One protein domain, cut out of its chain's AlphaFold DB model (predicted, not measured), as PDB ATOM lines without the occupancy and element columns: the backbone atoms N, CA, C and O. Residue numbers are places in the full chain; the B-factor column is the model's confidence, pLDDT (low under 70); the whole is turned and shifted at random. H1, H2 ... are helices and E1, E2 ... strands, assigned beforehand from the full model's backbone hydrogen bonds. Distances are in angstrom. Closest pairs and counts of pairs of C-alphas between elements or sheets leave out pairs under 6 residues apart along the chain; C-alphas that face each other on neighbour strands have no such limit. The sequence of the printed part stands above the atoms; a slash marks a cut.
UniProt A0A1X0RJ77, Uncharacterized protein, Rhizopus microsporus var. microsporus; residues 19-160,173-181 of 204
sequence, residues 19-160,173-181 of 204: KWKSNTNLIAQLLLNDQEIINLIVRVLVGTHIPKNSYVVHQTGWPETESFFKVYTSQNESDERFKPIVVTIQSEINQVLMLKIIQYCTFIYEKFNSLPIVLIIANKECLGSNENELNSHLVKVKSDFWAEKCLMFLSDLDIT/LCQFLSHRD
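AT A GLANCE: This is residues 19 to 160 and 173 to 181 of the 204 residues of an uncharacterized protein of Rhizopus microsporus var. microsporus (UniProt A0A1X0RJ77). A strongly twisted six-stranded sheet makes the middle of this domain, with helices over both faces: the long H3 runs along one face, and H1, H2 and the short H5 cover the other. Three layers result, helices on both faces of a sheet, and short H4 only grazes that sheet. The printed part has 151 residues, mixed helices and strands, in the order H1 H2 E1 E2 E3 H3 E4 H4 E5 E6 H5; the mixed sheet runs E1 E2 E3 E4 E6 E5. It is compact, with a radius of gyration of the C-alphas of 15.1 A and spans of 44 by 34 by 32 A.

HOW THE PARTS SIT: Start at H1, residues 19 to 33, and H2, residues 35 to 45, close but not clearly touching; the C-alphas of Leu 31 and Ile 37 are closest, 6.5 A. Next, E1 (residues 55 to 58), E2 (residues 68 to 74) and E3 (residues 85 to 90) form a meander, each strand the antiparallel neighbour of the one before; N 56 and O 73 are 2.9 A apart, N 70 and O 87 2.8 A, within hydrogen-bond range. H1 is over E2 at a height over the sheet of 11.3 A, along the strands; H2, on the same face, runs across them at a height of 8.5 A. H3, residues 95 to 112, is on the opposite face, at a height of 9.9 A; its C-alpha 105 is 8.0 A from that of Val 86 in E3, the closest pair. E3, H3 and E4, residues 117 to 123, make a strand-helix-strand unit, two parallel neighbour strands with a helix between, its crossover right-handed; N 86 and O 117 are 2.8 A apart. H4, residues 124 to 127, only grazes the sheet. E5, residues 138 to 141, and E6, residues 149 to 155, are an antiparallel hairpin, N 139 to O 152 being 2.8 A; E6 is parallel to E4, N 118 to O 149 being 2.8 A. H5, residues 173 to 178, is on the same face as H1; its closest C-alpha pair with E4 is Ser 178 and Ala 122, 5.2 A. Every O i to N i+4 pair is within hydrogen-bond range in H2, H3 and H5, and 10 of 11 in H1; H4 is too short for such a pair.

IN THESE COORDINATES: Find C-alpha 19 at (159.608, 191.936, 202.992); H1 runs 21.3 A from there. H3 starts at C-alpha 95, (150.550, 199.362, 229.360), and spans 25.6 A. E2 spans 20.3 A, E4 20.0 A and E6 19.4 A. H5 ends at C-alpha 178, (160.016, 206.834, 214.670).

THE WHOLE: The C-alphas of Ser 78 and Ser 129 are the two farthest apart, 44.5 A. Residues 161 to 172 are not printed, and C-alphas 160 and 173 are 16.4 A apart across the cut. Of the links printed whole, none is long. The model's mean pLDDT over the printed part is 81.8, and it is under 70 in, among others, residues 19 to 24 and 124 to 136.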
ATOM      1  N   LYS A  19     158.239 191.691 203.471       39.72
ATOM      2  CA  LYS A  19     159.608 191.936 202.992       39.72
ATOM      3  C   LYS A  19     160.086 193.378 203.251       39.72
ATOM      4  O   LYS A  19     161.275 193.597 203.432       39.72
ATOM      5  N   TRP A  20     159.179 194.352 203.310       37.81
ATOM      6  CA  TRP A  20     159.501 195.776 203.457       37.81
ATOM      7  C   TRP A  20     159.610 196.176 204.934       37.81
ATOM      8  O   TRP A  20     160.536 196.890 205.309       37.81
ATOM      9  N   LYS A  21     158.762 195.592 205.794       49.09
ATOM     10  CA  LYS A  21     158.889 195.666 207.262       49.09
ATOM     11  C   LYS A  21     160.212 195.062 207.758       49.09
ATOM     12  O   LYS A  21     160.786 195.515 208.745       49.09
ATOM     13  N   SER A  22     160.726 194.052 207.053       51.78
ATOM     14  CA  SER A  22     162.058 193.494 207.313       51.78
ATOM     15  C   SER A  22     163.172 194.512 207.022       51.78
ATOM     16  O   SER A  22     164.062 194.681 207.852       51.78
ATOM     17  N   ASN A  23     163.086 195.266 205.920       59.66
ATOM     18  CA  ASN A  23     164.107 196.249 205.540       59.66
ATOM     19  C   ASN A  23     164.199 197.434 206.513       59.66
ATOM     20  O   ASN A  23     165.302 197.832 206.886       59.66
ATOM     21  N   THR A  24     163.069 197.976 206.973       64.94
ATOM     22  CA  THR A  24     163.071 199.077 207.954       64.94
ATOM     23  C   THR A  24     163.640 198.651 209.304       64.94
ATOM     24  O   THR A  24     164.407 199.391 209.925       64.94
ATOM     25  N   ASN A  25     163.317 197.434 209.745       70.56
ATOM     26  CA  ASN A  25     163.887 196.854 210.956       70.56
ATOM     27  C   ASN A  25     165.400 196.639 210.831       70.56
ATOM     28  O   ASN A  25     166.126 196.950 211.773       70.56
ATOM     29  N   LEU A  26     165.886 196.177 209.675       75.56
ATOM     30  CA  LEU A  26     167.319 196.020 209.416       75.56
ATOM     31  C   LEU A  26     168.060 197.360 209.460       75.56
ATOM     32  O   LEU A  26     169.109 197.444 210.092       75.56
ATOM     33  N   ILE A  27     167.508 198.423 208.868       81.12
ATOM     34  CA  ILE A  27     168.123 199.759 208.923       81.12
ATOM     35  C   ILE A  27     168.214 200.253 210.373       81.12
ATOM     36  O   ILE A  27     169.275 200.699 210.803       81.12
ATOM     37  N   ALA A  28     167.139 200.121 211.155       83.06
ATOM     38  CA  ALA A  28     167.164 200.490 212.570       83.06
ATOM     39  C   ALA A  28     168.190 199.665 213.368       83.06
ATOM     40  O   ALA A  28     168.877 200.208 214.232       83.06
ATOM     41  N   GLN A  29     168.331 198.368 213.066       84.50
ATOM     42  CA  GLN A  29     169.361 197.520 213.670       84.50
ATOM     43  C   GLN A  29     170.771 197.981 213.295       84.50
ATOM     44  O   GLN A  29     171.618 198.060 214.179       84.50
ATOM     45  N   LEU A  30     171.024 198.290 212.020       86.12
ATOM     46  CA  LEU A  30     172.325 198.762 211.546       86.12
ATOM     47  C   LEU A  30     172.706 200.086 212.210       86.12
ATOM     48  O   LEU A  30     173.792 200.187 212.769       86.12
ATOM     49  N   LEU A  31     171.790 201.057 212.225       90.00
ATOM     50  CA  LEU A  31     172.019 202.358 212.855       90.00
ATOM     51  C   LEU A  31     172.290 202.224 214.354       90.00
ATOM     52  O   LEU A  31     173.235 202.811 214.856       90.00
ATOM     53  N   LEU A  32     171.504 201.430 215.081       91.19
ATOM     54  CA  LEU A  32     171.691 201.269 216.528       91.19
ATOM     55  C   LEU A  32     172.824 200.303 216.911       91.19
ATOM     56  O   LEU A  32     173.117 200.140 218.093       91.19
ATOM     57  N   ASN A  33     173.482 199.680 215.934       91.62
ATOM     58  CA  ASN A  33     174.749 198.984 216.140       91.62
ATOM     59  C   ASN A  33     175.961 199.847 215.745       91.62
ATOM     60  O   ASN A  33     177.088 199.469 216.059       91.62
ATOM     61  N   ASP A  34     175.751 200.973 215.054       92.81
ATOM     62  CA  ASP A  34     176.826 201.863 214.628       92.81
ATOM     63  C   ASP A  34     177.430 202.619 215.818       92.81
ATOM     64  O   ASP A  34     176.729 203.180 216.665       92.81
ATOM     65  N   GLN A  35     178.759 202.650 215.886       95.06
ATOM     66  CA  GLN A  35     179.465 203.190 217.042       95.06
ATOM     67  C   GLN A  35     179.314 204.713 217.180       95.06
ATOM     68  O   GLN A  35     179.266 205.215 218.306       95.06
ATOM     69  N   GLU A  36     179.211 205.465 216.081       94.75
ATOM     70  CA  GLU A  36     178.981 206.912 216.153       94.75
ATOM     71  C   GLU A  36     177.562 207.211 216.638       94.75
ATOM     72  O   GLU A  36     177.369 208.121 217.448       94.75
ATOM     73  N   ILE A  37     176.582 206.395 216.242       94.44
ATOM     74  CA  ILE A  37     175.217 206.477 216.770       94.44
ATOM     75  C   ILE A  37     175.169 206.132 218.264       94.44
ATOM     76  O   ILE A  37     174.545 206.859 219.041       94.44
ATOM     77  N   ILE A  38     175.867 205.082 218.703       95.38
ATOM     78  CA  ILE A  38     175.981 204.746 220.130       95.38
ATOM     79  C   ILE A  38     176.608 205.915 220.898       95.38
ATOM     80  O   ILE A  38     176.058 206.352 221.909       95.38
ATOM     81  N   ASN A  39     177.713 206.476 220.399       94.69
ATOM     82  CA  ASN A  39     178.381 207.628 221.008       94.69
ATOM     83  C   ASN A  39     177.451 208.847 221.101       94.69
ATOM     84  O   ASN A  39     177.432 209.529 222.128       94.69
ATOM     85  N   LEU A  40     176.670 209.117 220.052       94.06
ATOM     86  CA  LEU A  40     175.680 210.190 220.022       94.06
ATOM     87  C   LEU A  40     174.615 209.996 221.110       94.06
ATOM     88  O   LEU A  40     174.371 210.915 221.894       94.06
ATOM     89  N   ILE A  41     174.029 208.800 221.197       94.25
ATOM     90  CA  ILE A  41     173.011 208.461 222.200       94.25
ATOM     91  C   ILE A  41     173.592 208.577 223.614       94.25
ATOM     92  O   ILE A  41     173.017 209.256 224.463       94.25
ATOM     93  N   VAL A  42     174.761 207.986 223.872       93.88
ATOM     94  CA  VAL A  42     175.443 208.046 225.177       93.88
ATOM     95  C   VAL A  42     175.717 209.488 225.590       93.88
ATOM     96  O   VAL A  42     175.492 209.857 226.741       93.88
ATOM     97  N   ARG A  43     176.160 210.334 224.658       92.25
ATOM     98  CA  ARG A  43     176.467 211.736 224.950       92.25
ATOM     99  C   ARG A  43     175.232 212.525 225.379       92.25
ATOM    100  O   ARG A  43     175.346 213.374 226.258       92.25
ATOM    101  N   VAL A  44     174.077 212.244 224.775       90.69
ATOM    102  CA  VAL A  44     172.796 212.874 225.132       90.69
ATOM    103  C   VAL A  44     172.258 212.325 226.452       90.69
ATOM    104  O   VAL A  44     171.792 213.089 227.294       90.69
ATOM    105  N   LEU A  45     172.329 211.008 226.651       91.62
ATOM    106  CA  LEU A  45     171.710 210.350 227.800       91.62
ATOM    107  C   LEU A  45     172.568 210.403 229.064       91.62
ATOM    108  O   LEU A  45     172.024 210.563 230.149       91.62
ATOM    109  N   VAL A  46     173.884 210.253 228.958       90.62
ATOM    110  CA  VAL A  46     174.804 210.174 230.106       90.62
ATOM    111  C   VAL A  46     175.580 211.477 230.272       90.62
ATOM    112  O   VAL A  46     175.705 211.987 231.384       90.62
ATOM    113  N   GLY A  47     176.045 212.057 229.164       88.06
ATOM    114  CA  GLY A  47     176.709 213.359 229.135       88.06
ATOM    115  C   GLY A  47     178.029 213.362 228.366       88.06
ATOM    116  O   GLY A  47     178.538 212.338 227.919       88.06
ATOM    117  N   THR A  48     178.616 214.552 228.223       87.44
ATOM    118  CA  THR A  48     179.836 214.789 227.427       87.44
ATOM    119  C   THR A  48     181.140 214.386 228.113       87.44
ATOM    120  O   THR A  48     182.180 214.376 227.463       87.44
ATOM    121  N   HIS A  49     181.092 214.071 229.408       88.00
ATOM    122  CA  HIS A  49     182.248 213.646 230.197       88.00
ATOM    123  C   HIS A  49     182.627 212.176 229.952       88.00
ATOM    124  O   HIS A  49     183.706 211.748 230.356       88.00
ATOM    125  N   ILE A  50     181.748 211.409 229.301       88.62
ATOM    126  CA  ILE A  50     181.997 210.017 228.943       88.62
ATOM    127  C   ILE A  50     182.909 209.959 227.708       88.62
ATOM    128  O   ILE A  50     182.574 210.564 226.683       88.62
ATOM    129  N   PRO A  51     184.045 209.237 227.761       91.38
ATOM    130  CA  PRO A  51     184.910 209.069 226.599       91.38
ATOM    131  C   PRO A  51     184.171 208.399 225.434       91.38
ATOM    132  O   PRO A  51     183.334 207.512 225.636       91.38
ATOM    133  N   LYS A  52     184.505 208.779 224.195       91.88
ATOM    134  CA  LYS A  52     183.999 208.074 223.008       91.88
ATOM    135  C   LYS A  52     184.345 206.584 223.072       91.88
ATOM    136  O   LYS A  52     185.389 206.215 223.602       91.88
ATOM    137  N   ASN A  53     183.482 205.751 222.497       93.88
ATOM    138  CA  ASN A  53     183.635 204.294 222.409       93.88
ATOM    139  C   ASN A  53     183.671 203.576 223.766       93.88
ATOM    140  O   ASN A  53     184.065 202.416 223.834       93.88
ATOM    141  N   SER A  54     183.227 204.236 224.842       93.06
ATOM    142  CA  SER A  54     183.115 203.589 226.154       93.06
ATOM    143  C   SER A  54     181.991 202.561 226.199       93.06
ATOM    144  O   SER A  54     182.062 201.636 226.995       93.06
ATOM    145  N   TYR A  55     180.965 202.720 225.358       95.44
ATOM    146  CA  TYR A  55     179.809 201.833 225.294       95.44
ATOM    147  C   TYR A  55     179.823 200.983 224.032       95.44
ATOM    148  O   TYR A  55     180.179 201.468 222.955       95.44
ATOM    149  N   VAL A  56     179.368 199.742 224.170       94.75
ATOM    150  CA  VAL A  56     179.199 198.774 223.082       94.75
ATOM    151  C   VAL A  56     177.828 198.120 223.165       94.75
ATOM    152  O   VAL A  56     177.180 198.137 224.213       94.75
ATOM    153  N   VAL A  57     177.387 197.525 222.058       92.88
ATOM    154  CA  VAL A  57     176.169 196.713 222.046       92.88
ATOM    155  C   VAL A  57     176.391 195.460 222.880       92.88
ATOM    156  O   VAL A  57     177.240 194.627 222.563       92.88
ATOM    157  N   HIS A  58     175.580 195.300 223.917       89.75
ATOM    158  CA  HIS A  58     175.521 194.068 224.680       89.75
ATOM    159  C   HIS A  58     174.607 193.075 223.960       89.75
ATOM    160  O   HIS A  58     173.424 193.345 223.744       89.75
ATOM    161  N   GLN A  59     175.143 191.912 223.592       79.56
ATOM    162  CA  GLN A  59     174.335 190.837 223.016       79.56
ATOM    163  C   GLN A  59     173.459 190.221 224.113       79.56
ATOM    164  O   GLN A  59     173.939 189.566 225.044       79.56
ATOM    165  N   THR A  60     172.156 190.462 224.032       68.06
ATOM    166  CA  THR A  60     171.186 189.904 224.974       68.06
ATOM    167  C   THR A  60     170.715 188.546 224.474       68.06
ATOM    168  O   THR A  60     170.147 188.461 223.393       68.06
ATOM    169  N   GLY A  61     170.887 187.495 225.278       63.94
ATOM    170  CA  GLY A  61     170.206 186.206 225.079       63.94
ATOM    171  C   GLY A  61     168.783 186.188 225.652       63.94
ATOM    172  O   GLY A  61     168.235 185.121 225.910       63.94
ATOM    173  N   TRP A  62     168.221 187.363 225.945       72.81
ATOM    174  CA  TRP A  62     166.863 187.494 226.455       72.81
ATOM    175  C   TRP A  62     165.867 187.327 225.312       72.81
ATOM    176  O   TRP A  62     166.229 187.623 224.172       72.81
ATOM    177  N   PRO A  63     164.640 186.854 225.593       61.03
ATOM    178  CA  PRO A  63     163.668 186.564 224.551       61.03
ATOM    179  C   PRO A  63     163.519 187.767 223.624       61.03
ATOM    180  O   PRO A  63     163.193 188.865 224.084       61.03
ATOM    181  N   GLU A  64     163.780 187.565 222.331       55.06
ATOM    182  CA  GLU A  64     163.458 188.556 221.314       55.06
ATOM    183  C   GLU A  64     161.939 188.697 221.300       55.06
ATOM    184  O   GLU A  64     161.206 187.893 220.728       55.06
ATOM    185  N   THR A  65     161.436 189.689 222.025       50.31
ATOM    186  CA  THR A  65     160.054 190.114 221.843       50.31
ATOM    187  C   THR A  65     159.957 190.793 220.480       50.31
ATOM    188  O   THR A  65     160.927 191.395 220.033       50.31
ATOM    189  N   GLU A  66     158.784 190.780 219.849       53.44
ATOM    190  CA  GLU A  66     158.511 191.517 218.597       53.44
ATOM    191  C   GLU A  66     158.914 193.009 218.648       53.44
ATOM    192  O   GLU A  66     159.076 193.667 217.623       53.44
ATOM    193  N   SER A  67     159.091 193.538 219.858       61.97
ATOM    194  CA  SER A  67     159.585 194.870 220.170       61.97
ATOM    195  C   SER A  67     161.116 194.968 220.097       61.97
ATOM    196  O   SER A  67     161.854 194.176 220.680       61.97
ATOM    197  N   PHE A  68     161.601 196.004 219.411       74.69
ATOM    198  CA  PHE A  68     163.024 196.276 219.234       74.69
ATOM    199  C   PHE A  68     163.650 196.738 220.559       74.69
ATOM    200  O   PHE A  68     163.307 197.816 221.043       74.69
ATOM    201  N   PHE A  69     164.585 195.973 221.123       84.81
ATOM    202  CA  PHE A  69     165.381 196.365 222.292       84.81
ATOM    203  C   PHE A  69     166.874 196.287 221.974       84.81
ATOM    204  O   PHE A  69     167.365 195.285 221.455       84.81
ATOM    205  N   LYS A  70     167.605 197.351 222.299       90.12
ATOM    206  CA  LYS A  70     169.066 197.395 222.259       90.12
ATOM    207  C   LYS A  70     169.598 197.779 223.620       90.12
ATOM    208  O   LYS A  70     169.101 198.718 224.232       90.12
ATOM    209  N   VAL A  71     170.614 197.053 224.069       92.94
ATOM    210  CA  VAL A  71     171.296 197.330 225.330       92.94
ATOM    211  C   VAL A  71     172.704 197.784 225.018       92.94
ATOM    212  O   VAL A  71     173.424 197.094 224.297       92.94
ATOM    213  N   TYR A  72     173.095 198.925 225.570       95.06
ATOM    214  CA  TYR A  72     174.476 199.375 225.555       95.06
ATOM    215  C   TYR A  72     175.053 199.280 226.956       95.06
ATOM    216  O   TYR A  72     174.458 199.763 227.922       95.06
ATOM    217  N   THR A  73     176.233 198.689 227.058       94.12
ATOM    218  CA  THR A  73     176.979 198.579 228.309       94.12
ATOM    219  C   THR A  73     178.351 199.185 228.132       94.12
ATOM    220  O   THR A  73     178.882 199.248 227.020       94.12
ATOM    221  N   SER A  74     178.906 199.679 229.232       92.12
ATOM    222  CA  SER A  74     180.269 200.178 229.221       92.12
ATOM    223  C   SER A  74     181.256 199.026 229.171       92.12
ATOM    224  O   SER A  74     181.058 198.009 229.827       92.12
ATOM    225  N   GLN A  75     182.357 199.219 228.455       86.75
ATOM    226  CA  GLN A  75     183.516 198.330 228.534       86.75
ATOM    227  C   GLN A  75     184.210 198.414 229.905       86.75
ATOM    228  O   GLN A  75     185.001 197.545 230.257       86.75
ATOM    229  N   ASN A  76     183.918 199.460 230.682       83.19
ATOM    230  CA  ASN A  76     184.382 199.637 232.049       83.19
ATOM    231  C   ASN A  76     183.219 199.439 233.032       83.19
ATOM    232  O   ASN A  76     182.663 200.399 233.563       83.19
ATOM    233  N   GLU A  77     182.842 198.177 233.241       71.25
ATOM    234  CA  GLU A  77     181.705 197.776 234.085       71.25
ATOM    235  C   GLU A  77     181.914 198.077 235.580       71.25
ATOM    236  O   GLU A  77     180.955 198.130 236.342       71.25
ATOM    237  N   SER A  78     183.161 198.295 236.009       75.44
ATOM    238  CA  SER A  78     183.496 198.555 237.416       75.44
ATOM    239  C   SER A  78     183.229 199.989 237.884       75.44
ATOM    240  O   SER A  78     183.264 200.260 239.082       75.44
ATOM    241  N   ASP A  79     182.977 200.916 236.960       82.69
ATOM    242  CA  ASP A  79     182.736 202.319 237.283       82.69
ATOM    243  C   ASP A  79     181.231 202.611 237.306       82.69
ATOM    244  O   ASP A  79     180.546 202.597 236.285       82.69
ATOM    245  N   GLU A  80     180.716 202.912 238.500       79.88
ATOM    246  CA  GLU A  80     179.288 203.109 238.762       79.88
ATOM    247  C   GLU A  80     178.651 204.255 237.962       79.88
ATOM    248  O   GLU A  80     177.418 204.311 237.859       79.88
ATOM    249  N   ARG A  81     179.458 205.159 237.385       81.38
ATOM    250  CA  ARG A  81     178.987 206.226 236.486       81.38
ATOM    251  C   ARG A  81     178.444 205.663 235.174       81.38
ATOM    252  O   ARG A  81     177.617 206.302 234.525       81.38
ATOM    253  N   PHE A  82     178.883 204.468 234.791       88.62
ATOM    254  CA  PHE A  82     178.479 203.811 233.563       88.62
ATOM    255  C   PHE A  82     177.239 202.949 233.770       88.62
ATOM    256  O   PHE A  82     177.296 201.729 233.913       88.62
ATOM    257  N   LYS A  83     176.078 203.600 233.748       92.50
ATOM    258  CA  LYS A  83     174.791 202.901 233.781       92.50
ATOM    259  C   LYS A  83     174.519 202.216 232.434       92.50
ATOM    260  O   LYS A  83     174.792 202.832 231.398       92.50
ATOM    261  N   PRO A  84     173.965 200.990 232.409       95.19
ATOM    262  CA  PRO A  84     173.481 200.381 231.174       95.19
ATOM    263  C   PRO A  84     172.424 201.264 230.505       95.19
ATOM    264  O   PRO A  84     171.663 201.955 231.182       95.19
ATOM    265  N   ILE A  85     172.355 201.235 229.179       96.12
ATOM    266  CA  ILE A  85     171.373 202.000 228.408       96.12
ATOM    267  C   ILE A  85     170.481 201.026 227.656       96.12
ATOM    268  O   ILE A  85     170.984 200.130 226.986       96.12
ATOM    269  N   VAL A  86     169.170 201.226 227.727       94.62
ATOM    270  CA  VAL A  86     168.189 200.518 226.903       94.62
ATOM    271  C   VAL A  86     167.627 201.481 225.884       94.62
ATOM    272  O   VAL A  86     167.090 202.520 226.254       94.62
ATOM    273  N   VAL A  87     167.704 201.123 224.610       93.81
ATOM    274  CA  VAL A  87     167.040 201.840 223.525       93.81
ATOM    275  C   VAL A  87     165.964 200.941 222.949       93.81
ATOM    276  O   VAL A  87     166.230 199.800 222.569       93.81
ATOM    277  N   THR A  88     164.746 201.456 222.872       90.69
ATOM    278  CA  THR A  88     163.627 200.751 222.264       90.69
ATOM    279  C   THR A  88     162.863 201.654 221.317       90.69
ATOM    280  O   THR A  88     162.789 202.862 221.527       90.69
ATOM    281  N   ILE A  89     162.331 201.069 220.248       87.69
ATOM    282  CA  ILE A  89     161.585 201.796 219.222       87.69
ATOM    283  C   ILE A  89     160.225 201.140 219.072       87.69
ATOM    284  O   ILE A  89     160.151 199.921 218.911       87.69
ATOM    285  N   GLN A  90     159.170 201.944 219.170       84.62
ATOM    286  CA  GLN A  90     157.817 201.457 219.399       84.62
ATOM    287  C   GLN A  90     156.812 202.212 218.537       84.62
ATOM    288  O   GLN A  90     156.824 203.439 218.477       84.62
ATOM    289  N   SER A  91     155.939 201.455 217.875       76.44
ATOM    290  CA  SER A  91     154.841 201.977 217.054       76.44
ATOM    291  C   SER A  91     153.566 202.239 217.853       76.44
ATOM    292  O   SER A  91     152.618 202.796 217.316       76.44
ATOM    293  N   GLU A  92     153.511 201.811 219.112       77.75
ATOM    294  CA  GLU A  92     152.386 202.045 220.013       77.75
ATOM    295  C   GLU A  92     152.903 202.070 221.453       77.75
ATOM    296  O   GLU A  92     153.707 201.215 221.833       77.75
ATOM    297  N   ILE A  93     152.451 203.035 222.259       83.06
ATOM    298  CA  ILE A  93     152.788 203.103 223.680       83.06
ATOM    299  C   ILE A  93     151.569 202.699 224.502       83.06
ATOM    300  O   ILE A  93     150.650 203.483 224.708       83.06
ATOM    301  N   ASN A  94     151.583 201.469 225.016       84.88
ATOM    302  CA  ASN A  94     150.524 200.945 225.873       84.88
ATOM    303  C   ASN A  94     151.081 200.302 227.153       84.88
ATOM    304  O   ASN A  94     152.291 200.132 227.339       84.88
ATOM    305  N   GLN A  95     150.179 199.942 228.068       87.50
ATOM    306  CA  GLN A  95     150.550 199.362 229.360       87.50
ATOM    307  C   GLN A  95     151.337 198.050 229.210       87.50
ATOM    308  O   GLN A  95     152.277 197.815 229.969       87.50
ATOM    309  N   VAL A  96     150.990 197.213 228.227       87.75
ATOM    310  CA  VAL A  96     151.673 195.934 227.978       87.75
ATOM    311  C   VAL A  96     153.130 196.172 227.595       87.75
ATOM    312  O   VAL A  96     154.022 195.515 228.130       87.75
ATOM    313  N   LEU A  97     153.392 197.138 226.714       86.00
ATOM    314  CA  LEU A  97     154.749 197.537 226.365       86.00
ATOM    315  C   LEU A  97     155.518 198.062 227.584       86.00
ATOM    316  O   LEU A  97     156.652 197.644 227.809       86.00
ATOM    317  N   MET A  98     154.922 198.950 228.381       90.75
ATOM    318  CA  MET A  98     155.603 199.501 229.558       90.75
ATOM    319  C   MET A  98     155.989 198.405 230.558       90.75
ATOM    320  O   MET A  98     157.108 198.411 231.067       90.75
ATOM    321  N   LEU A  99     155.116 197.419 230.782       91.75
ATOM    322  CA  LEU A  99     155.427 196.254 231.615       91.75
ATOM    323  C   LEU A  99     156.571 195.409 231.034       91.75
ATOM    324  O   LEU A  99     157.430 194.956 231.790       91.75
ATOM    325  N   LYS A 100     156.638 195.244 229.705       89.62
ATOM    326  CA  LYS A 100     157.768 194.571 229.041       89.62
ATOM    327  C   LYS A 100     159.079 195.332 229.238       89.62
ATOM    328  O   LYS A 100     160.092 194.715 229.548       89.62
ATOM    329  N   ILE A 101     159.066 196.659 229.098       91.88
ATOM    330  CA  ILE A 101     160.246 197.503 229.343       91.88
ATOM    331  C   ILE A 101     160.720 197.334 230.791       91.88
ATOM    332  O   ILE A 101     161.910 197.117 231.014       91.88
ATOM    333  N   ILE A 102     159.802 197.371 231.763       94.44
ATOM    334  CA  ILE A 102     160.109 197.155 233.185       94.44
ATOM    335  C   ILE A 102     160.753 195.779 233.396       94.44
ATOM    336  O   ILE A 102     161.815 195.695 234.004       94.44
ATOM    337  N   GLN A 103     160.163 194.716 232.843       91.88
ATOM    338  CA  GLN A 103     160.718 193.361 232.926       91.88
ATOM    339  C   GLN A 103     162.139 193.292 232.350       91.88
ATOM    340  O   GLN A 103     163.028 192.678 232.938       91.88
ATOM    341  N   TYR A 104     162.370 193.954 231.219       90.75
ATOM    342  CA  TYR A 104     163.681 194.000 230.583       90.75
ATOM    343  C   TYR A 104     164.714 194.740 231.444       90.75
ATOM    344  O   TYR A 104     165.868 194.322 231.541       90.75
ATOM    345  N   CYS A 105     164.294 195.804 232.131       94.25
ATOM    346  CA  CYS A 105     165.140 196.505 233.092       94.25
ATOM    347  C   CYS A 105     165.497 195.626 234.295       94.25
ATOM    348  O   CYS A 105     166.630 195.690 234.766       94.25
ATOM    349  N   THR A 106     164.584 194.761 234.745       93.62
ATOM    350  CA  THR A 106     164.881 193.766 235.785       93.62
ATOM    351  C   THR A 106     165.982 192.807 235.337       93.62
ATOM    352  O   THR A 106     166.939 192.614 236.080       93.62
ATOM    353  N   PHE A 107     165.932 192.281 234.107       92.12
ATOM    354  CA  PHE A 107     167.000 191.407 233.593       92.12
ATOM    355  C   PHE A 107     168.363 192.110 233.516       92.12
ATOM    356  O   PHE A 107     169.403 191.506 233.782       92.12
ATOM    357  N   ILE A 108     168.370 193.399 233.173       92.25
ATOM    358  CA  ILE A 108     169.586 194.220 233.185       92.25
ATOM    359  C   ILE A 108     170.103 194.389 234.606       92.25
ATOM    360  O   ILE A 108     171.298 194.213 234.836       92.25
ATOM    361  N   TYR A 109     169.225 194.692 235.557       93.75
ATOM    362  CA  TYR A 109     169.617 194.830 236.951       93.75
ATOM    363  C   TYR A 109     170.193 193.522 237.503       93.75
ATOM    364  O   TYR A 109     171.255 193.539 238.110       93.75
ATOM    365  N   GLU A 110     169.559 192.380 237.236       92.81
ATOM    366  CA  GLU A 110     170.068 191.065 237.647       92.81
ATOM    367  C   GLU A 110     171.459 190.770 237.077       92.81
ATOM    368  O   GLU A 110     172.294 190.168 237.750       92.81
ATOM    369  N   LYS A 111     171.727 191.209 235.841       90.75
ATOM    370  CA  LYS A 111     173.005 190.966 235.167       90.75
ATOM    371  C   LYS A 111     174.117 191.929 235.585       90.75
ATOM    372  O   LYS A 111     175.257 191.499 235.729       90.75
ATOM    373  N   PHE A 112     173.807 193.214 235.722       90.62
ATOM    374  CA  PHE A 112     174.801 194.283 235.885       90.62
ATOM    375  C   PHE A 112     174.755 194.958 237.261       90.62
ATOM    376  O   PHE A 112     175.538 195.866 237.516       90.62
ATOM    377  N   ASN A 113     173.827 194.557 238.134       91.56
ATOM    378  CA  ASN A 113     173.579 195.164 239.444       91.56
ATOM    379  C   ASN A 113     173.414 196.697 239.379       91.56
ATOM    380  O   ASN A 113     173.874 197.439 240.245       91.56
ATOM    381  N   SER A 114     172.793 197.184 238.300       92.81
ATOM    382  CA  SER A 114     172.624 198.609 238.034       92.81
ATOM    383  C   SER A 114     171.313 198.872 237.309       92.81
ATOM    384  O   SER A 114     170.993 198.210 236.323       92.81
ATOM    385  N   LEU A 115     170.581 199.893 237.762       95.31
ATOM    386  CA  LEU A 115     169.395 200.372 237.057       95.31
ATOM    387  C   LEU A 115     169.804 201.005 235.715       95.31
ATOM    388  O   LEU A 115     170.771 201.776 235.680       95.31
ATOM    389  N   PRO A 116     169.102 200.695 234.612       96.19
ATOM    390  CA  PRO A 116     169.416 201.264 233.312       96.19
ATOM    391  C   PRO A 116     168.875 202.683 233.139       96.19
ATOM    392  O   PRO A 116     167.929 203.106 233.803       96.19
ATOM    393  N   ILE A 117     169.426 203.389 232.158       97.06
ATOM    394  CA  ILE A 117     168.803 204.548 231.521       97.06
ATOM    395  C   ILE A 117     168.001 204.043 230.321       97.06
ATOM    396  O   ILE A 117     168.556 203.383 229.447       97.06
ATOM    397  N   VAL A 118     166.713 204.362 230.246       96.50
ATOM    398  CA  VAL A 118     165.826 203.901 229.170       96.50
ATOM    399  C   VAL A 118     165.510 205.047 228.216       96.50
ATOM    400  O   VAL A 118     165.120 206.130 228.648       96.50
ATOM    401  N   LEU A 119     165.654 204.791 226.918       95.62
ATOM    402  CA  LEU A 119     165.216 205.644 225.823       95.62
ATOM    403  C   LEU A 119     164.153 204.906 225.003       95.62
ATOM    404  O   LEU A 119     164.439 203.891 224.368       95.62
ATOM    405  N   ILE A 120     162.938 205.441 225.002       93.12
ATOM    406  CA  ILE A 120     161.819 204.985 224.177       93.12
ATOM    407  C   ILE A 120     161.691 205.955 223.007       93.12
ATOM    408  O   ILE A 120     161.531 207.148 223.224       93.12
ATOM    409  N   ILE A 121     161.759 205.464 221.778       90.75
ATOM    410  CA  ILE A 121     161.562 206.255 220.562       90.75
ATOM    411  C   ILE A 121     160.216 205.852 219.967       90.75
ATOM    412  O   ILE A 121     160.019 204.686 219.622       90.75
ATOM    413  N   ALA A 122     159.290 206.800 219.874       86.50
ATOM    414  CA  ALA A 122     157.942 206.562 219.378       86.50
ATOM    415  C   ALA A 122     157.458 207.692 218.462       86.50
ATOM    416  O   ALA A 122     158.013 208.797 218.435       86.50
ATOM    417  N   ASN A 123     156.420 207.402 217.685       78.50
ATOM    418  CA  ASN A 123     155.652 208.415 216.965       78.50
ATOM    419  C   ASN A 123     154.644 209.053 217.948       78.50
ATOM    420  O   ASN A 123     154.107 208.380 218.824       78.50
ATOM    421  N   LYS A 124     154.407 210.364 217.856       69.81
ATOM    422  CA  LYS A 124     153.448 211.080 218.710       69.81
ATOM    423  C   LYS A 124     152.018 210.550 218.546       69.81
ATOM    424  O   LYS A 124     151.281 210.496 219.526       69.81
ATOM    425  N   GLU A 125     151.670 210.060 217.353       66.62
ATOM    426  CA  GLU A 125     150.393 209.383 217.065       66.62
ATOM    427  C   GLU A 125     150.153 208.155 217.984       66.62
ATOM    428  O   GLU A 125     149.018 207.728 218.174       66.62
ATOM    429  N   CYS A 126     151.203 207.614 218.618       63.81
ATOM    430  CA  CYS A 126     151.147 206.439 219.492       63.81
ATOM    431  C   CYS A 126     150.574 206.691 220.898       63.81
ATOM    432  O   CYS A 126     150.428 205.725 221.649       63.81
ATOM    433  N   LEU A 127     150.322 207.945 221.298       62.22
ATOM    434  CA  LEU A 127     149.902 208.288 222.669       62.22
ATOM    435  C   LEU A 127     148.381 208.277 222.899       62.22
ATOM    436  O   LEU A 127     147.941 208.367 224.046       62.22
ATOM    437  N   GLY A 128     147.574 208.123 221.845       55.09
ATOM    438  CA  GLY A 128     146.117 208.258 221.929       55.09
ATOM    439  C   GLY A 128     145.670 209.709 222.166       55.09
ATOM    440  O   GLY A 128     146.447 210.562 222.583       55.09
ATOM    441  N   SER A 129     144.399 210.004 221.893       47.25
ATOM    442  CA  SER A 129     143.804 211.354 221.816       47.25
ATOM    443  C   SER A 129     143.754 212.168 223.124       47.25
ATOM    444  O   SER A 129     143.035 213.162 223.199       47.25
ATOM    445  N   ASN A 130     144.471 211.764 224.173       45.03
ATOM    446  CA  ASN A 130     144.505 212.471 225.451       45.03
ATOM    447  C   ASN A 130     145.697 213.432 225.475       45.03
ATOM    448  O   ASN A 130     146.665 213.246 226.214       45.03
ATOM    449  N   GLU A 131     145.635 214.448 224.618       48.47
ATOM    450  CA  GLU A 131     146.656 215.484 224.539       48.47
ATOM    451  C   GLU A 131     146.534 216.446 225.726       48.47
ATOM    452  O   GLU A 131     145.671 217.317 225.767       48.47
ATOM    453  N   ASN A 132     147.445 216.308 226.686       43.16
ATOM    454  CA  ASN A 132     147.983 217.479 227.362       43.16
ATOM    455  C   ASN A 132     149.270 217.873 226.634       43.16
ATOM    456  O   ASN A 132     150.120 217.025 226.364       43.16
ATOM    457  N   GLU A 133     149.372 219.161 226.327       50.00
ATOM    458  CA  GLU A 133     150.457 219.890 225.666       50.00
ATOM    459  C   GLU A 133     151.867 219.436 226.095       50.00
ATOM    460  O   GLU A 133     152.506 220.007 226.984       50.00
ATOM    461  N   LEU A 134     152.398 218.400 225.448       55.78
ATOM    462  CA  LEU A 134     153.811 218.063 225.564       55.78
ATOM    463  C   LEU A 134     154.600 218.997 224.647       55.78
ATOM    464  O   LEU A 134     154.804 218.720 223.470       55.78
ATOM    465  N   ASN A 135     155.057 220.111 225.217       53.75
ATOM    466  CA  ASN A 135     155.844 221.149 224.537       53.75
ATOM    467  C   ASN A 135     157.293 220.723 224.203       53.75
ATOM    468  O   ASN A 135     158.089 221.543 223.754       53.75
ATOM    469  N   SER A 136     157.666 219.468 224.473       67.88
ATOM    470  CA  SER A 136     159.015 218.934 224.268       67.88
ATOM    471  C   SER A 136     158.948 217.566 223.603       67.88
ATOM    472  O   SER A 136     158.264 216.670 224.096       67.88
ATOM    473  N   HIS A 137     159.738 217.379 222.542       78.38
ATOM    474  CA  HIS A 137     159.926 216.089 221.866       78.38
ATOM    475  C   HIS A 137     160.544 215.024 222.761       78.38
ATOM    476  O   HIS A 137     160.407 213.844 222.475       78.38
ATOM    477  N   LEU A 138     161.235 215.415 223.834       84.19
ATOM    478  CA  LEU A 138     161.808 214.492 224.807       84.19
ATOM    479  C   LEU A 138     161.133 214.686 226.163       84.19
ATOM    480  O   LEU A 138     161.230 215.752 226.775       84.19
ATOM    481  N   VAL A 139     160.470 213.637 226.635       87.06
ATOM    482  CA  VAL A 139     159.647 213.649 227.843       87.06
ATOM    483  C   VAL A 139     160.229 212.683 228.861       87.06
ATOM    484  O   VAL A 139     160.588 211.554 228.533       87.06
ATOM    485  N   LYS A 140     160.319 213.107 230.124       89.12
ATOM    486  CA  LYS A 140     160.702 212.209 231.214       89.12
ATOM    487  C   LYS A 140     159.483 211.416 231.674       89.12
ATOM    488  O   LYS A 140     158.500 211.996 232.126       89.12
ATOM    489  N   VAL A 141     159.576 210.094 231.604       90.31
ATOM    490  CA  VAL A 141     158.556 209.172 232.110       90.31
ATOM    491  C   VAL A 141     158.923 208.768 233.534       90.31
ATOM    492  O   VAL A 141     160.098 208.567 233.854       90.31
ATOM    493  N   LYS A 142     157.919 208.655 234.405       91.62
ATOM    494  CA  LYS A 142     158.111 208.186 235.782       91.62
ATOM    495  C   LYS A 142     158.702 206.775 235.769       91.62
ATOM    496  O   LYS A 142     158.121 205.881 235.157       91.62
ATOM    497  N   SER A 143     159.834 206.584 236.443       95.19
ATOM    498  CA  SER A 143     160.604 205.337 236.369       95.19
ATOM    499  C   SER A 143     161.051 204.767 237.714       95.19
ATOM    500  O   SER A 143     162.024 204.016 237.782       95.19
ATOM    501  N   ASP A 144     160.352 205.135 238.788       93.75
ATOM    502  CA  ASP A 144     160.726 204.757 240.150       93.75
ATOM    503  C   ASP A 144     160.866 203.236 240.285       93.75
ATOM    504  O   ASP A 144     159.979 202.484 239.883       93.75
ATOM    505  N   PHE A 145     161.973 202.803 240.890       92.94
ATOM    506  CA  PHE A 145     162.314 201.405 241.195       92.94
ATOM    507  C   PHE A 145     162.658 200.488 240.014       92.94
ATOM    508  O   PHE A 145     163.091 199.367 240.263       92.94
ATOM    509  N   TRP A 146     162.525 200.927 238.760       95.44
ATOM    510  CA  TRP A 146     162.823 200.069 237.602       95.44
ATOM    511  C   TRP A 146     163.821 200.658 236.603       95.44
ATOM    512  O   TRP A 146     164.394 199.905 235.824       95.44
ATOM    513  N   ALA A 147     164.096 201.964 236.634       97.25
ATOM    514  CA  ALA A 147     165.176 202.569 235.854       97.25
ATOM    515  C   ALA A 147     165.713 203.840 236.525       97.25
ATOM    516  O   ALA A 147     164.981 204.545 237.217       97.25
ATOM    517  N   GLU A 148     166.979 204.169 236.259       95.69
ATOM    518  CA  GLU A 148     167.626 205.412 236.706       95.69
ATOM    519  C   GLU A 148     166.878 206.634 236.153       95.69
ATOM    520  O   GLU A 148     166.597 207.613 236.844       95.69
ATOM    521  N   LYS A 149     166.515 206.555 234.872       94.88
ATOM    522  CA  LYS A 149     165.589 207.474 234.214       94.88
ATOM    523  C   LYS A 149     165.003 206.815 232.978       94.88
ATOM    524  O   LYS A 149     165.698 206.077 232.281       94.88
ATOM    525  N   CYS A 150     163.756 207.150 232.680       95.56
ATOM    526  CA  CYS A 150     163.116 206.819 231.418       95.56
ATOM    527  C   CYS A 150     162.831 208.103 230.637       95.56
ATOM    528  O   CYS A 150     162.201 209.031 231.150       95.56
ATOM    529  N   LEU A 151     163.331 208.162 229.408       93.19
ATOM    530  CA  LEU A 151     163.123 209.253 228.473       93.19
ATOM    531  C   LEU A 151     162.363 208.718 227.264       93.19
ATOM    532  O   LEU A 151     162.724 207.691 226.697       93.19
ATOM    533  N   MET A 152     161.314 209.424 226.873       91.19
ATOM    534  CA  MET A 152     160.489 209.100 225.723       91.19
ATOM    535  C   MET A 152     160.637 210.207 224.692       91.19
ATOM    536  O   MET A 152     160.301 211.357 224.968       91.19
ATOM    537  N   PHE A 153     161.175 209.859 223.529       89.81
ATOM    538  CA  PHE A 153     161.173 210.717 222.363       89.81
ATOM    539  C   PHE A 153     159.875 210.511 221.585       89.81
ATOM    540  O   PHE A 153     159.567 209.392 221.172       89.81
ATOM    541  N   LEU A 154     159.145 211.599 221.381       84.75
ATOM    542  CA  LEU A 154     157.900 211.661 220.636       84.75
ATOM    543  C   LEU A 154     158.153 212.468 219.374       84.75
ATOM    544  O   LEU A 154     158.363 213.679 219.435       84.75
ATOM    545  N   SER A 155     158.149 211.786 218.237       77.69
ATOM    546  CA  SER A 155     158.272 212.462 216.954       77.69
ATOM    547  C   SER A 155     156.920 213.021 216.530       77.69
ATOM    548  O   SER A 155     155.969 212.258 216.384       77.69
ATOM    549  N   ASP A 156     156.848 214.318 216.267       69.12
ATOM    550  CA  ASP A 156     155.826 214.915 215.415       69.12
ATOM    551  C   ASP A 156     156.275 214.842 213.942       69.12
ATOM    552  O   ASP A 156     157.469 214.766 213.627       69.12
ATOM    553  N   LEU A 157     155.310 214.764 213.024       55.84
ATOM    554  CA  LEU A 157     155.571 214.894 211.584       55.84
ATOM    555  C   LEU A 157     155.801 216.341 211.168       55.84
ATOM    556  O   LEU A 157     156.404 216.580 210.123       55.84
ATOM    557  N   ASP A 158     155.351 217.295 211.980       54.09
ATOM    558  CA  ASP A 158     155.519 218.712 211.714       54.09
ATOM    559  C   ASP A 158     156.955 219.127 212.021       54.09
ATOM    560  O   ASP A 158     157.269 219.697 213.060       54.09
ATOM    561  N   ILE A 159     157.834 218.894 211.046       49.56
ATOM    562  CA  ILE A 159     159.216 219.390 210.994       49.56
ATOM    563  C   ILE A 159     159.256 220.919 210.810       49.56
ATOM    564  O   ILE A 159     160.140 221.457 210.143       49.56
ATOM    565  N   THR A 160     158.286 221.655 211.353       45.72
ATOM    566  CA  THR A 160     158.433 223.102 211.452       45.72
ATOM    567  C   THR A 160     159.522 223.355 212.485       45.72
ATOM    568  O   THR A 160     159.391 222.910 213.626       45.72
ATOM    569  N   LEU A 173     167.980 211.579 214.176       88.38
ATOM    570  CA  LEU A 173     168.026 210.128 214.339       88.38
ATOM    571  C   LEU A 173     166.715 209.586 214.920       88.38
ATOM    572  O   LEU A 173     166.150 208.642 214.375       88.38
ATOM    573  N   CYS A 174     166.222 210.159 216.020       88.19
ATOM    574  CA  CYS A 174     164.998 209.682 216.653       88.19
ATOM    575  C   CYS A 174     163.771 209.871 215.751       88.19
ATOM    576  O   CYS A 174     162.973 208.947 215.630       88.19
ATOM    577  N   GLN A 175     163.662 211.000 215.048       84.88
ATOM    578  CA  GLN A 175     162.596 211.249 214.076       84.88
ATOM    579  C   GLN A 175     162.616 210.231 212.928       84.88
ATOM    580  O   GLN A 175     161.575 209.667 212.587       84.88
ATOM    581  N   PHE A 176     163.804 209.934 212.388       83.94
ATOM    582  CA  PHE A 176     163.987 208.892 211.376       83.94
ATOM    583  C   PHE A 176     163.550 207.514 211.897       83.94
ATOM    584  O   PHE A 176     162.818 206.784 211.230       83.94
ATOM    585  N   LEU A 177     163.967 207.165 213.117       85.50
ATOM    586  CA  LEU A 177     163.660 205.875 213.734       85.50
ATOM    587  C   LEU A 177     162.181 205.720 214.122       85.50
ATOM    588  O   LEU A 177     161.712 204.580 214.158       85.50
ATOM    589  N   SER A 178     161.459 206.819 214.378       82.94
ATOM    590  CA  SER A 178     160.016 206.834 214.670       82.94
ATOM    591  C   SER A 178     159.130 206.691 213.423       82.94
ATOM    592  O   SER A 178     158.041 206.135 213.527       82.94
ATOM    593  N   HIS A 179     159.574 207.151 212.246       75.94
ATOM    594  CA  HIS A 179     158.765 207.229 211.012       75.94
ATOM    595  C   HIS A 179     159.197 206.250 209.913       75.94
ATOM    596  O   HIS A 179     159.229 206.575 208.726       75.94
ATOM    597  N   ARG A 180     159.512 205.019 210.305       67.06
ATOM    598  CA  ARG A 180     160.122 204.010 209.425       67.06
ATOM    599  C   ARG A 180     159.337 203.725 208.144       67.06
ATOM    600  O   ARG A 180     159.940 203.569 207.087       67.06
ATOM    601  N   ASP A 181     158.010 203.677 208.242       59.03
ATOM    602  CA  ASP A 181     157.142 203.278 207.130       59.03
ATOM    603  C   ASP A 181     156.883 204.432 206.146       59.03
ATOM    604  O   ASP A 181     156.742 204.201 204.948       59.03
TER     605      ASP A 181